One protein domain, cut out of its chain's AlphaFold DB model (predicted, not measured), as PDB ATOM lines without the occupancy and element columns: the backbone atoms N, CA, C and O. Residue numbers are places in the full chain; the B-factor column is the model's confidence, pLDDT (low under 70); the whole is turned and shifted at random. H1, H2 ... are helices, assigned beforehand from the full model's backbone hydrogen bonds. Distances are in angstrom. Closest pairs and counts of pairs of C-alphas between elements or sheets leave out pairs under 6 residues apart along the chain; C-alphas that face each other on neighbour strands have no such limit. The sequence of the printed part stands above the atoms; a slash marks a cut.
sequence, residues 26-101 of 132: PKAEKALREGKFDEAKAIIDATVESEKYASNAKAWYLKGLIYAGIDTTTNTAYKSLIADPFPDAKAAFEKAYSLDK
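This is residues 26 to 101 of the 132 residues of an uncharacterized protein of Cytophagales bacterium (UniProt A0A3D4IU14). Four helices run roughly lengthwise in a small up-and-down bundle, with the longest one, H3, in the middle between H2 and H5, and H1 packed on H2 at the side away from H5. A very short helix, H4, sits at one end of the bundle, in the turn that leads from H3 to H5. The printed part has 76 residues with five named helices, H1 to H5 in chain order, and no named strand; the class is all helix. It is compact, with a radius of gyration of the C-alphas of 11.6 A, and spans 34 by 23 by 17 A.

H1, residues 26 to 33, and H2, residues 37 to 49, form a helical hairpin. They touch, closest at the C-alphas of Ala 28 and Ala 40, 4.6 A apart, and run opposite ways at a shallow tilt of 32 degrees. H2 forms a second helical hairpin with H3, residues 57 to 72. These two touch, closest at the C-alphas of Ile 44 and Lys 63, 5.9 A apart, and run opposite ways at a shallow tilt of 30 degrees. H1 and H3 only just touch, with 3 pairs of C-alphas within 8 A, through residues 62 to 66 of H3 alone; the closest C-alphas are those of Leu 32 and Ile 66, 6.4 A apart. They run the same way at a shallow tilt of 24 degrees. H4, residues 76 to 79, touches H3 only at the corner by their link, and only just, with 3 pairs of C-alphas within 8 A, through residues 70 to 71 of H3 alone; the closest C-alphas are those of Ile 70 and Lys 79, 6.0 A apart. H4 is close to but not clearly touching H2. H5, residues 85 to 99, touches H3 with 36 pairs of C-alphas within 8 A, closest at Gly 64 and Ala 89, 4.1 A apart, and the two run opposite ways at a shallow tilt of 16 degrees. H5 is apart from H1 and H2. In H1, H2, H3 and H5 every O i to N i+4 pair is within hydrogen-bond range; H4 is too short for such a pair.

H1 begins at C-alpha 26, at (26.178, -4.427, 38.595), and is 10.5 A long. H2 measures 18.0 A. H3 measures 22.7 A, from C-alpha 57 at (33.390, -13.102, 30.013) to C-alpha 72. H4 measures 5.1 A. H5 measures 21.3 A and ends at C-alpha 99, at (35.258, -17.208, 27.111).

The two C-alphas farthest apart are those of Thr 76 and Lys 101, 35.8 A. The printed part has no cut. The links H1 to H2, H3 to H4 and H4 to H5 are tight, and H2 to H3 is short. The mean pLDDT of the printed part is 88.2, and residue 101 is the one under 70.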
ATOM      1  N   PRO A  26      26.459  -5.861  38.452       90.38
ATOM      2  CA  PRO A  26      26.178  -4.427  38.595       90.38
ATOM      3  C   PRO A  26      26.574  -3.857  39.962       90.38
ATOM      4  O   PRO A  26      26.895  -2.678  40.076       90.38
ATOM      5  N   LYS A  27      26.559  -4.692  41.010       94.00
ATOM      6  CA  LYS A  27      26.960  -4.274  42.359       94.00
ATOM      7  C   LYS A  27      28.478  -4.210  42.486       94.00
ATOM      8  O   LYS A  27      28.974  -3.225  43.016       94.00
ATOM      9  N   ALA A  28      29.191  -5.201  41.947       90.50
ATOM     10  CA  ALA A  28      30.650  -5.167  41.872       90.50
ATOM     11  C   ALA A  28      31.144  -3.954  41.062       90.50
ATOM     12  O   ALA A  28      32.032  -3.235  41.507       90.50
ATOM     13  N   GLU A  29      30.517  -3.667  39.916       86.44
ATOM     14  CA  GLU A  29      30.846  -2.509  39.075       86.44
ATOM     15  C   GLU A  29      30.584  -1.181  39.802       86.44
ATOM     16  O   GLU A  29      31.409  -0.270  39.751       86.44
ATOM     17  N   LYS A  30      29.462  -1.073  40.526       86.75
ATOM     18  CA  LYS A  30      29.159   0.098  41.358       86.75
ATOM     19  C   LYS A  30      30.187   0.285  42.477       86.75
ATOM     20  O   LYS A  30      30.691   1.390  42.632       86.75
ATOM     21  N   ALA A  31      30.527  -0.773  43.213       88.38
ATOM     22  CA  ALA A  31      31.523  -0.715  44.284       88.38
ATOM     23  C   ALA A  31      32.912  -0.310  43.755       88.38
ATOM     24  O   ALA A  31      33.569   0.540  44.354       88.38
ATOM     25  N   LEU A  32      33.315  -0.828  42.585       85.56
ATOM     26  CA  LEU A  32      34.546  -0.418  41.902       85.56
ATOM     27  C   LEU A  32      34.538   1.082  41.567       85.56
ATOM     28  O   LEU A  32      35.510   1.776  41.849       85.56
ATOM     29  N   ARG A  33      33.441   1.596  40.993       83.12
ATOM     30  CA  ARG A  33      33.296   3.033  40.685       83.12
ATOM     31  C   ARG A  33      33.335   3.914  41.933       83.12
ATOM     32  O   ARG A  33      33.808   5.041  41.860       83.12
ATOM     33  N   GLU A  34      32.853   3.402  43.060       84.81
ATOM     34  CA  GLU A  34      32.903   4.071  44.365       84.81
ATOM     35  C   GLU A  34      34.268   3.931  45.067       84.81
ATOM     36  O   GLU A  34      34.445   4.478  46.153       84.81
ATOM     37  N   GLY A  35      35.235   3.207  44.483       82.75
ATOM     38  CA  GLY A  35      36.558   2.981  45.077       82.75
ATOM     39  C   GLY A  35      36.556   2.051  46.298       82.75
ATOM     40  O   GLY A  35      37.531   2.017  47.051       82.75
ATOM     41  N   LYS A  36      35.469   1.299  46.507       90.00
ATOM     42  CA  LYS A  36      35.311   0.322  47.593       90.00
ATOM     43  C   LYS A  36      35.847  -1.033  47.149       90.00
ATOM     44  O   LYS A  36      35.096  -1.911  46.722       90.00
ATOM     45  N   PHE A  37      37.169  -1.161  47.144       89.81
ATOM     46  CA  PHE A  37      37.848  -2.334  46.589       89.81
ATOM     47  C   PHE A  37      37.597  -3.620  47.383       89.81
ATOM     48  O   PHE A  37      37.531  -4.693  46.791       89.81
ATOM     49  N   ASP A  38      37.403  -3.510  48.693       94.06
ATOM     50  CA  ASP A  38      37.009  -4.608  49.573       94.06
ATOM     51  C   ASP A  38      35.639  -5.187  49.181       94.06
ATOM     52  O   ASP A  38      35.521  -6.384  48.906       94.06
ATOM     53  N   GLU A  39      34.622  -4.328  49.067       93.44
ATOM     54  CA  GLU A  39      33.266  -4.702  48.665       93.44
ATOM     55  C   GLU A  39      33.256  -5.231  47.225       93.44
ATOM     56  O   GLU A  39      32.672  -6.280  46.943       93.44
ATOM     57  N   ALA A  40      33.945  -4.540  46.312       92.81
ATOM     58  CA  ALA A  40      34.032  -4.936  44.912       92.81
ATOM     59  C   ALA A  40      34.658  -6.329  44.761       92.81
ATOM     60  O   ALA A  40      34.092  -7.175  44.064       92.81
ATOM     61  N   LYS A  41      35.777  -6.589  45.454       95.31
ATOM     62  CA  LYS A  41      36.459  -7.887  45.455       95.31
ATOM     63  C   LYS A  41      35.539  -8.990  45.967       95.31
ATOM     64  O   LYS A  41      35.366 -10.009  45.303       95.31
ATOM     65  N   ALA A  42      34.915  -8.775  47.121       95.56
ATOM     66  CA  ALA A  42      34.084  -9.792  47.748       95.56
ATOM     67  C   ALA A  42      32.876 -10.171  46.867       95.56
ATOM     68  O   ALA A  42      32.552 -11.349  46.713       95.56
ATOM     69  N   ILE A  43      32.238  -9.185  46.223       96.12
ATOM     70  CA  ILE A  43      31.112  -9.430  45.309       96.12
ATOM     71  C   ILE A  43      31.579 -10.107  44.023       96.12
ATOM     72  O   ILE A  43      30.892 -11.013  43.544       96.12
ATOM     73  N   ILE A  44      32.696  -9.677  43.426       96.12
ATOM     74  CA  ILE A  44      33.124 -10.234  42.141       96.12
ATOM     75  C   ILE A  44      33.629 -11.668  42.276       96.12
ATOM     76  O   ILE A  44      33.318 -12.479  41.408       96.12
ATOM     77  N   ASP A  45      34.305 -12.001  43.378       96.12
ATOM     78  CA  ASP A  45      34.752 -13.365  43.663       96.12
ATOM     79  C   ASP A  45      33.551 -14.309  43.786       96.12
ATOM     80  O   ASP A  45      33.446 -15.271  43.027       96.12
ATOM     81  N   ALA A  46      32.554 -13.940  44.598       95.38
ATOM     82  CA  ALA A  46      31.297 -14.686  44.682       95.38
ATOM     83  C   ALA A  46      30.548 -14.740  43.335       95.38
ATOM     84  O   ALA A  46      29.819 -15.689  43.044       95.38
ATOM     85  N   THR A  47      30.699 -13.712  42.494       95.06
ATOM     86  CA  THR A  47      30.060 -13.672  41.177       95.06
ATOM     87  C   THR A  47      30.680 -14.698  40.239       95.06
ATOM     88  O   THR A  47      29.940 -15.521  39.706       95.06
ATOM     89  N   VAL A  48      32.002 -14.702  40.058       95.50
ATOM     90  CA  VAL A  48      32.669 -15.626  39.122       95.50
ATOM     91  C   VAL A  48      32.640 -17.087  39.584       95.50
ATOM     92  O   VAL A  48      32.756 -17.980  38.752       95.50
ATOM     93  N   GLU A  49      32.435 -17.341  40.877       94.94
ATOM     94  CA  GLU A  49      32.238 -18.693  41.423       94.94
ATOM     95  C   GLU A  49      30.813 -19.229  41.225       94.94
ATOM     96  O   GLU A  49      30.579 -20.434  41.304       94.94
ATOM     97  N   SER A  50      29.838 -18.358  40.950       93.62
ATOM     98  CA  SER A  50      28.452 -18.789  40.756       93.62
ATOM     99  C   SER A  50      28.232 -19.424  39.383       93.62
ATOM    100  O   SER A  50      28.691 -18.903  38.364       93.62
ATOM    101  N   GLU A  51      27.424 -20.487  39.327       92.19
ATOM    102  CA  GLU A  51      27.100 -21.208  38.081       92.19
ATOM    103  C   GLU A  51      26.610 -20.281  36.960       92.19
ATOM    104  O   GLU A  51      26.943 -20.457  35.790       92.19
ATOM    105  N   LYS A  52      25.863 -19.232  37.325       90.69
ATOM    106  CA  LYS A  52      25.310 -18.253  36.386       90.69
ATOM    107  C   LYS A  52      26.377 -17.418  35.670       90.69
ATOM    108  O   LYS A  52      26.150 -16.991  34.539       90.69
ATOM    109  N   TYR A  53      27.491 -17.116  36.333       91.81
ATOM    110  CA  TYR A  53      28.485 -16.160  35.836       91.81
ATOM    111  C   TYR A  53      29.882 -16.764  35.652       91.81
ATOM    112  O   TYR A  53      30.743 -16.097  35.083       91.81
ATOM    113  N   ALA A  54      30.100 -18.026  36.031       91.62
ATOM    114  CA  ALA A  54      31.373 -18.724  35.854       91.62
ATOM    115  C   ALA A  54      31.858 -18.759  34.393       91.62
ATOM    116  O   ALA A  54      33.062 -18.738  34.141       91.62
ATOM    117  N   SER A  55      30.938 -18.737  33.425       91.81
ATOM    118  CA  SER A  55      31.248 -18.658  31.987       91.81
ATOM    119  C   SER A  55      30.962 -17.280  31.378       91.81
ATOM    120  O   SER A  55      30.918 -17.138  30.161       91.81
ATOM    121  N   ASN A  56      30.743 -16.249  32.198       90.19
ATOM    122  CA  ASN A  56      30.454 -14.901  31.721       90.19
ATOM    123  C   ASN A  56      31.751 -14.096  31.558       90.19
ATOM    124  O   ASN A  56      32.358 -13.685  32.548       90.19
ATOM    125  N   ALA A  57      32.159 -13.836  30.315       88.62
ATOM    126  CA  ALA A  57      33.390 -13.102  30.013       88.62
ATOM    127  C   ALA A  57      33.446 -11.719  30.689       88.62
ATOM    128  O   ALA A  57      34.463 -11.359  31.277       88.62
ATOM    129  N   LYS A  58      32.327 -10.982  30.712       86.69
ATOM    130  CA  LYS A  58      32.242  -9.668  31.366       86.69
ATOM    131  C   LYS A  58      32.478  -9.740  32.879       86.69
ATOM    132  O   LYS A  58      33.113  -8.844  33.429       86.69
ATOM    133  N   ALA A  59      32.009 -10.791  33.557       91.19
ATOM    134  CA  ALA A  59      32.263 -10.987  34.987       91.19
ATOM    135  C   ALA A  59      33.761 -11.191  35.269       91.19
ATOM    136  O   ALA A  59      34.317 -10.555  36.162       91.19
ATOM    137  N   TRP A  60      34.427 -12.022  34.465       91.50
ATOM    138  CA  TRP A  60      35.873 -12.239  34.564       91.50
ATOM    139  C   TRP A  60      36.680 -10.988  34.224       91.50
ATOM    140  O   TRP A  60      37.644 -10.667  34.916       91.50
ATOM    141  N   TYR A  61      36.242 -10.225  33.224       87.88
ATOM    142  CA  TYR A  61      36.871  -8.956  32.881       87.88
ATOM    143  C   TYR A  61      36.765  -7.951  34.036       87.88
ATOM    144  O   TYR A  61      37.751  -7.327  34.424       87.88
ATOM    145  N   LEU A  62      35.578  -7.837  34.641       89.69
ATOM    146  CA  LEU A  62      35.350  -6.983  35.803       89.69
ATOM    147  C   LEU A  62      36.201  -7.415  37.010       89.69
ATOM    148  O   LEU A  62      36.708  -6.551  37.722       89.69
ATOM    149  N   LYS A  63      36.420  -8.724  37.211       93.44
ATOM    150  CA  LYS A  63      37.370  -9.229  38.216       93.44
ATOM    151  C   LYS A  63      38.782  -8.715  37.948       93.44
ATOM    152  O   LYS A  63      39.394  -8.162  38.857       93.44
ATOM    153  N   GLY A  64      39.250  -8.824  36.705       88.88
ATOM    154  CA  GLY A  64      40.549  -8.294  36.294       88.88
ATOM    155  C   GLY A  64      40.697  -6.806  36.617       88.88
ATOM    156  O   GLY A  64      41.681  -6.411  37.231       88.88
ATOM    157  N   LEU A  65      39.685  -5.988  36.303       86.06
ATOM    158  CA  LEU A  65      39.693  -4.551  36.610       86.06
ATOM    159  C   LEU A  65      39.775  -4.249  38.110       86.06
ATOM    160  O   LEU A  65      40.481  -3.329  38.518       86.06
ATOM    161  N   ILE A  66      39.031  -4.991  38.933       90.94
ATOM    162  CA  ILE A  66      39.024  -4.798  40.388       90.94
ATOM    163  C   ILE A  66      40.398  -5.129  40.968       90.94
ATOM    164  O   ILE A  66      40.934  -4.350  41.752       90.94
ATOM    165  N   TYR A  67      40.981  -6.251  40.552       92.62
ATOM    166  CA  TYR A  67      42.282  -6.708  41.033       92.62
ATOM    167  C   TYR A  67      43.411  -5.782  40.556       92.62
ATOM    168  O   TYR A  67      44.263  -5.398  41.349       92.62
ATOM    169  N   ALA A  68      43.346  -5.318  39.306       85.88
ATOM    170  CA  ALA A  68      44.219  -4.276  38.769       85.88
ATOM    171  C   ALA A  68      44.125  -2.953  39.554       85.88
ATOM    172  O   ALA A  68      45.122  -2.286  39.834       85.88
ATOM    173  N   GLY A  69      42.912  -2.564  39.952       86.25
ATOM    174  CA  GLY A  69      42.704  -1.395  40.799       86.25
ATOM    175  C   GLY A  69      43.275  -1.560  42.211       86.25
ATOM    176  O   GLY A  69      43.770  -0.588  42.777       86.25
ATOM    177  N   ILE A  70      43.255  -2.777  42.764       87.94
ATOM    178  CA  ILE A  70      43.900  -3.099  44.048       87.94
ATOM    179  C   ILE A  70      45.429  -3.056  43.926       87.94
ATOM    180  O   ILE A  70      46.087  -2.553  44.829       87.94
ATOM    181  N   ASP A  71      45.987  -3.531  42.814       86.12
ATOM    182  CA  ASP A  71      47.427  -3.479  42.528       86.12
ATOM    183  C   ASP A  71      47.966  -2.037  42.518       86.12
ATOM    184  O   ASP A  71      48.979  -1.708  43.134       86.12
ATOM    185  N   THR A  72      47.223  -1.152  41.850       83.25
ATOM    186  CA  THR A  72      47.628   0.236  41.567       83.25
ATOM    187  C   THR A  72      47.234   1.237  42.641       83.25
ATOM    188  O   THR A  72      47.654   2.394  42.606       83.25
ATOM    189  N   THR A  73      46.403   0.844  43.606       83.69
ATOM    190  CA  THR A  73      45.962   1.775  44.644       83.69
ATOM    191  C   THR A  73      47.117   2.174  45.565       83.69
ATOM    192  O   THR A  73      47.952   1.361  45.962       83.69
ATOM    193  N   THR A  74      47.145   3.438  45.978       84.56
ATOM    194  CA  THR A  74      48.074   3.927  47.008       84.56
ATOM    195  C   THR A  74      47.561   3.662  48.426       84.56
ATOM    196  O   THR A  74      48.315   3.791  49.389       84.56
ATOM    197  N   ASN A  75      46.295   3.253  48.574       84.19
ATOM    198  CA  ASN A  75      45.705   2.937  49.868       84.19
ATOM    199  C   ASN A  75      46.202   1.573  50.371       84.19
ATOM    200  O   ASN A  75      45.806   0.515  49.880       84.19
ATOM    201  N   THR A  76      47.049   1.599  51.396       86.75
ATOM    202  CA  THR A  76      47.675   0.404  51.977       86.75
ATOM    203  C   THR A  76      46.670  -0.601  52.538       86.75
ATOM    204  O   THR A  76      46.948  -1.796  52.494       86.75
ATOM    205  N   ALA A  77      45.487  -0.156  52.984       87.50
ATOM    206  CA  ALA A  77      44.435  -1.047  53.475       87.50
ATOM    207  C   ALA A  77      43.903  -1.986  52.381       87.50
ATOM    208  O   ALA A  77      43.479  -3.105  52.665       87.50
ATOM    209  N   TYR A  78      43.946  -1.549  51.120       87.81
ATOM    210  CA  TYR A  78      43.497  -2.359  49.995       87.81
ATOM    211  C   TYR A  78      44.592  -3.271  49.446       87.81
ATOM    212  O   TYR A  78      44.278  -4.367  48.994       87.81
ATOM    213  N   LYS A  79      45.872  -2.894  49.571       83.50
ATOM    214  CA  LYS A  79      46.996  -3.747  49.148       83.50
ATOM    215  C   LYS A  79      47.038  -5.092  49.875       83.50
ATOM    216  O   LYS A  79      47.481  -6.074  49.304       83.50
ATOM    217  N   SER A  80      46.538  -5.162  51.111       87.88
ATOM    218  CA  SER A  80      46.447  -6.419  51.866       87.88
ATOM    219  C   SER A  80      45.268  -7.315  51.473       87.88
ATOM    220  O   SER A  80      45.157  -8.421  51.993       87.88
ATOM    221  N   LEU A  81      44.362  -6.862  50.595       88.81
ATOM    222  CA  LEU A  81      43.195  -7.657  50.192       88.81
ATOM    223  C   LEU A  81      43.569  -8.861  49.321       88.81
ATOM    224  O   LEU A  81      42.813  -9.834  49.278       88.81
ATOM    225  N   ILE A  82      44.688  -8.783  48.597       87.38
ATOM    226  CA  ILE A  82      45.198  -9.830  47.708       87.38
ATOM    227  C   ILE A  82      46.713  -9.893  47.886       87.38
ATOM    228  O   ILE A  82      47.371  -8.858  47.885       87.38
ATOM    229  N   ALA A  83      47.260 -11.099  48.036       87.94
ATOM    230  CA  ALA A  83      48.694 -11.283  48.251       87.94
ATOM    231  C   ALA A  83      49.535 -10.849  47.036       87.94
ATOM    232  O   ALA A  83      50.573 -10.221  47.219       87.94
ATOM    233  N   ASP A  84      49.075 -11.171  45.823       85.62
ATOM    234  CA  ASP A  84      49.722 -10.792  44.562       85.62
ATOM    235  C   ASP A  84      48.650 -10.398  43.516       85.62
ATOM    236  O   ASP A  84      48.141 -11.251  42.784       85.62
ATOM    237  N   PRO A  85      48.208  -9.123  43.491       81.81
ATOM    238  CA  PRO A  85      47.054  -8.699  42.693       81.81
ATOM    239  C   PRO A  85      47.281  -8.763  41.174       81.81
ATOM    240  O   PRO A  85      46.338  -9.013  40.420       81.81
ATOM    241  N   PHE A  86      48.517  -8.548  40.717       82.44
ATOM    242  CA  PHE A  86      48.873  -8.508  39.298       82.44
ATOM    243  C   PHE A  86      48.637  -9.836  38.545       82.44
ATOM    244  O   PHE A  86      47.908  -9.826  37.543       82.44
ATOM    245  N   PRO A  87      49.200 -10.991  38.964       83.31
ATOM    246  CA  PRO A  87      48.971 -12.260  38.274       83.31
ATOM    247  C   PRO A  87      47.501 -12.685  38.317       83.31
ATOM    248  O   PRO A  87      46.998 -13.208  37.321       83.31
ATOM    249  N   ASP A  88      46.795 -12.402  39.411       88.06
ATOM    250  CA  ASP A  88      45.370 -12.703  39.542       88.06
ATOM    251  C   ASP A  88      44.516 -11.852  38.588       88.06
ATOM    252  O   ASP A  88      43.596 -12.365  37.940       88.06
ATOM    253  N   ALA A  89      44.846 -10.564  38.436       84.69
ATOM    254  CA  ALA A  89      44.207  -9.693  37.452       84.69
ATOM    255  C   ALA A  89      44.440 -10.208  36.025       84.69
ATOM    256  O   ALA A  89      43.490 -10.353  35.250       84.69
ATOM    257  N   LYS A  90      45.693 -10.546  35.688       82.06
ATOM    258  CA  LYS A  90      46.069 -11.095  34.378       82.06
ATOM    259  C   LYS A  90      45.312 -12.386  34.068       82.06
ATOM    260  O   LYS A  90      44.726 -12.494  32.992       82.06
ATOM    261  N   ALA A  91      45.268 -13.329  35.007       85.56
ATOM    262  CA  ALA A  91      44.551 -14.590  34.840       85.56
ATOM    263  C   ALA A  91      43.045 -14.371  34.623       85.56
ATOM    264  O   ALA A  91      42.429 -15.038  33.789       85.56
ATOM    265  N   ALA A  92      42.443 -13.406  35.326       89.19
ATOM    266  CA  ALA A  92      41.041 -13.057  35.139       89.19
ATOM    267  C   ALA A  92      40.767 -12.465  33.744       89.19
ATOM    268  O   ALA A  92      39.791 -12.852  33.097       89.19
ATOM    269  N   PHE A  93      41.643 -11.592  33.237       83.62
ATOM    270  CA  PHE A  93      41.529 -11.075  31.870       83.62
ATOM    271  C   PHE A  93      41.705 -12.171  30.816       83.62
ATOM    272  O   PHE A  93      40.895 -12.270  29.898       83.62
ATOM    273  N   GLU A  94      42.709 -13.038  30.959       83.56
ATOM    274  CA  GLU A  94      42.913 -14.181  30.059       83.56
ATOM    275  C   GLU A  94      41.695 -15.106  30.042       83.56
ATOM    276  O   GLU A  94      41.245 -15.532  28.975       83.56
ATOM    277  N   LYS A  95      41.102 -15.361  31.214       88.25
ATOM    278  CA  LYS A  95      39.864 -16.127  31.319       88.25
ATOM    279  C   LYS A  95      38.720 -15.440  30.577       88.25
ATOM    280  O   LYS A  95      38.036 -16.116  29.810       88.25
ATOM    281  N   ALA A  96      38.541 -14.130  30.745       86.50
ATOM    282  CA  ALA A  96      37.533 -13.363  30.013       86.50
ATOM    283  C   ALA A  96      37.700 -13.510  28.492       86.50
ATOM    284  O   ALA A  96      36.757 -13.907  27.811       86.50
ATOM    285  N   TYR A  97      38.916 -13.302  27.978       80.19
ATOM    286  CA  TYR A  97      39.226 -13.440  26.551       80.19
ATOM    287  C   TYR A  97      39.062 -14.871  26.026       80.19
ATOM    288  O   TYR A  97      38.734 -15.074  24.860       80.19
ATOM    289  N   SER A  98      39.279 -15.885  26.867       85.38
ATOM    290  CA  SER A  98      39.059 -17.281  26.474       85.38
ATOM    291  C   SER A  98      37.575 -17.637  26.316       85.38
ATOM    292  O   SER A  98      37.241 -18.526  25.531       85.38
ATOM    293  N   LEU A  99      36.701 -16.962  27.075       86.12
ATOM    294  CA  LEU A  99      35.258 -17.208  27.111       86.12
ATOM    295  C   LEU A  99      34.517 -16.499  25.982       86.12
ATOM    296  O   LEU A  99      33.506 -17.011  25.508       86.12
ATOM    297  N   ASP A 100      35.019 -15.347  25.553       78.75
ATOM    298  CA  ASP A 100      34.433 -14.566  24.477       78.75
ATOM    299  C   ASP A 100      35.550 -14.091  23.538       78.75
ATOM    300  O   ASP A 100      36.326 -13.171  23.812       78.75
ATOM    301  N   LYS A 101      35.682 -14.869  22.457       65.19
ATOM    302  CA  LYS A 101      36.728 -14.739  21.436       65.19
ATOM    303  C   LYS A 101      36.457 -13.569  20.492       65.19
ATOM    304  O   LYS A 101      37.393 -13.084  19.854       65.19
TER     305      LYS A 101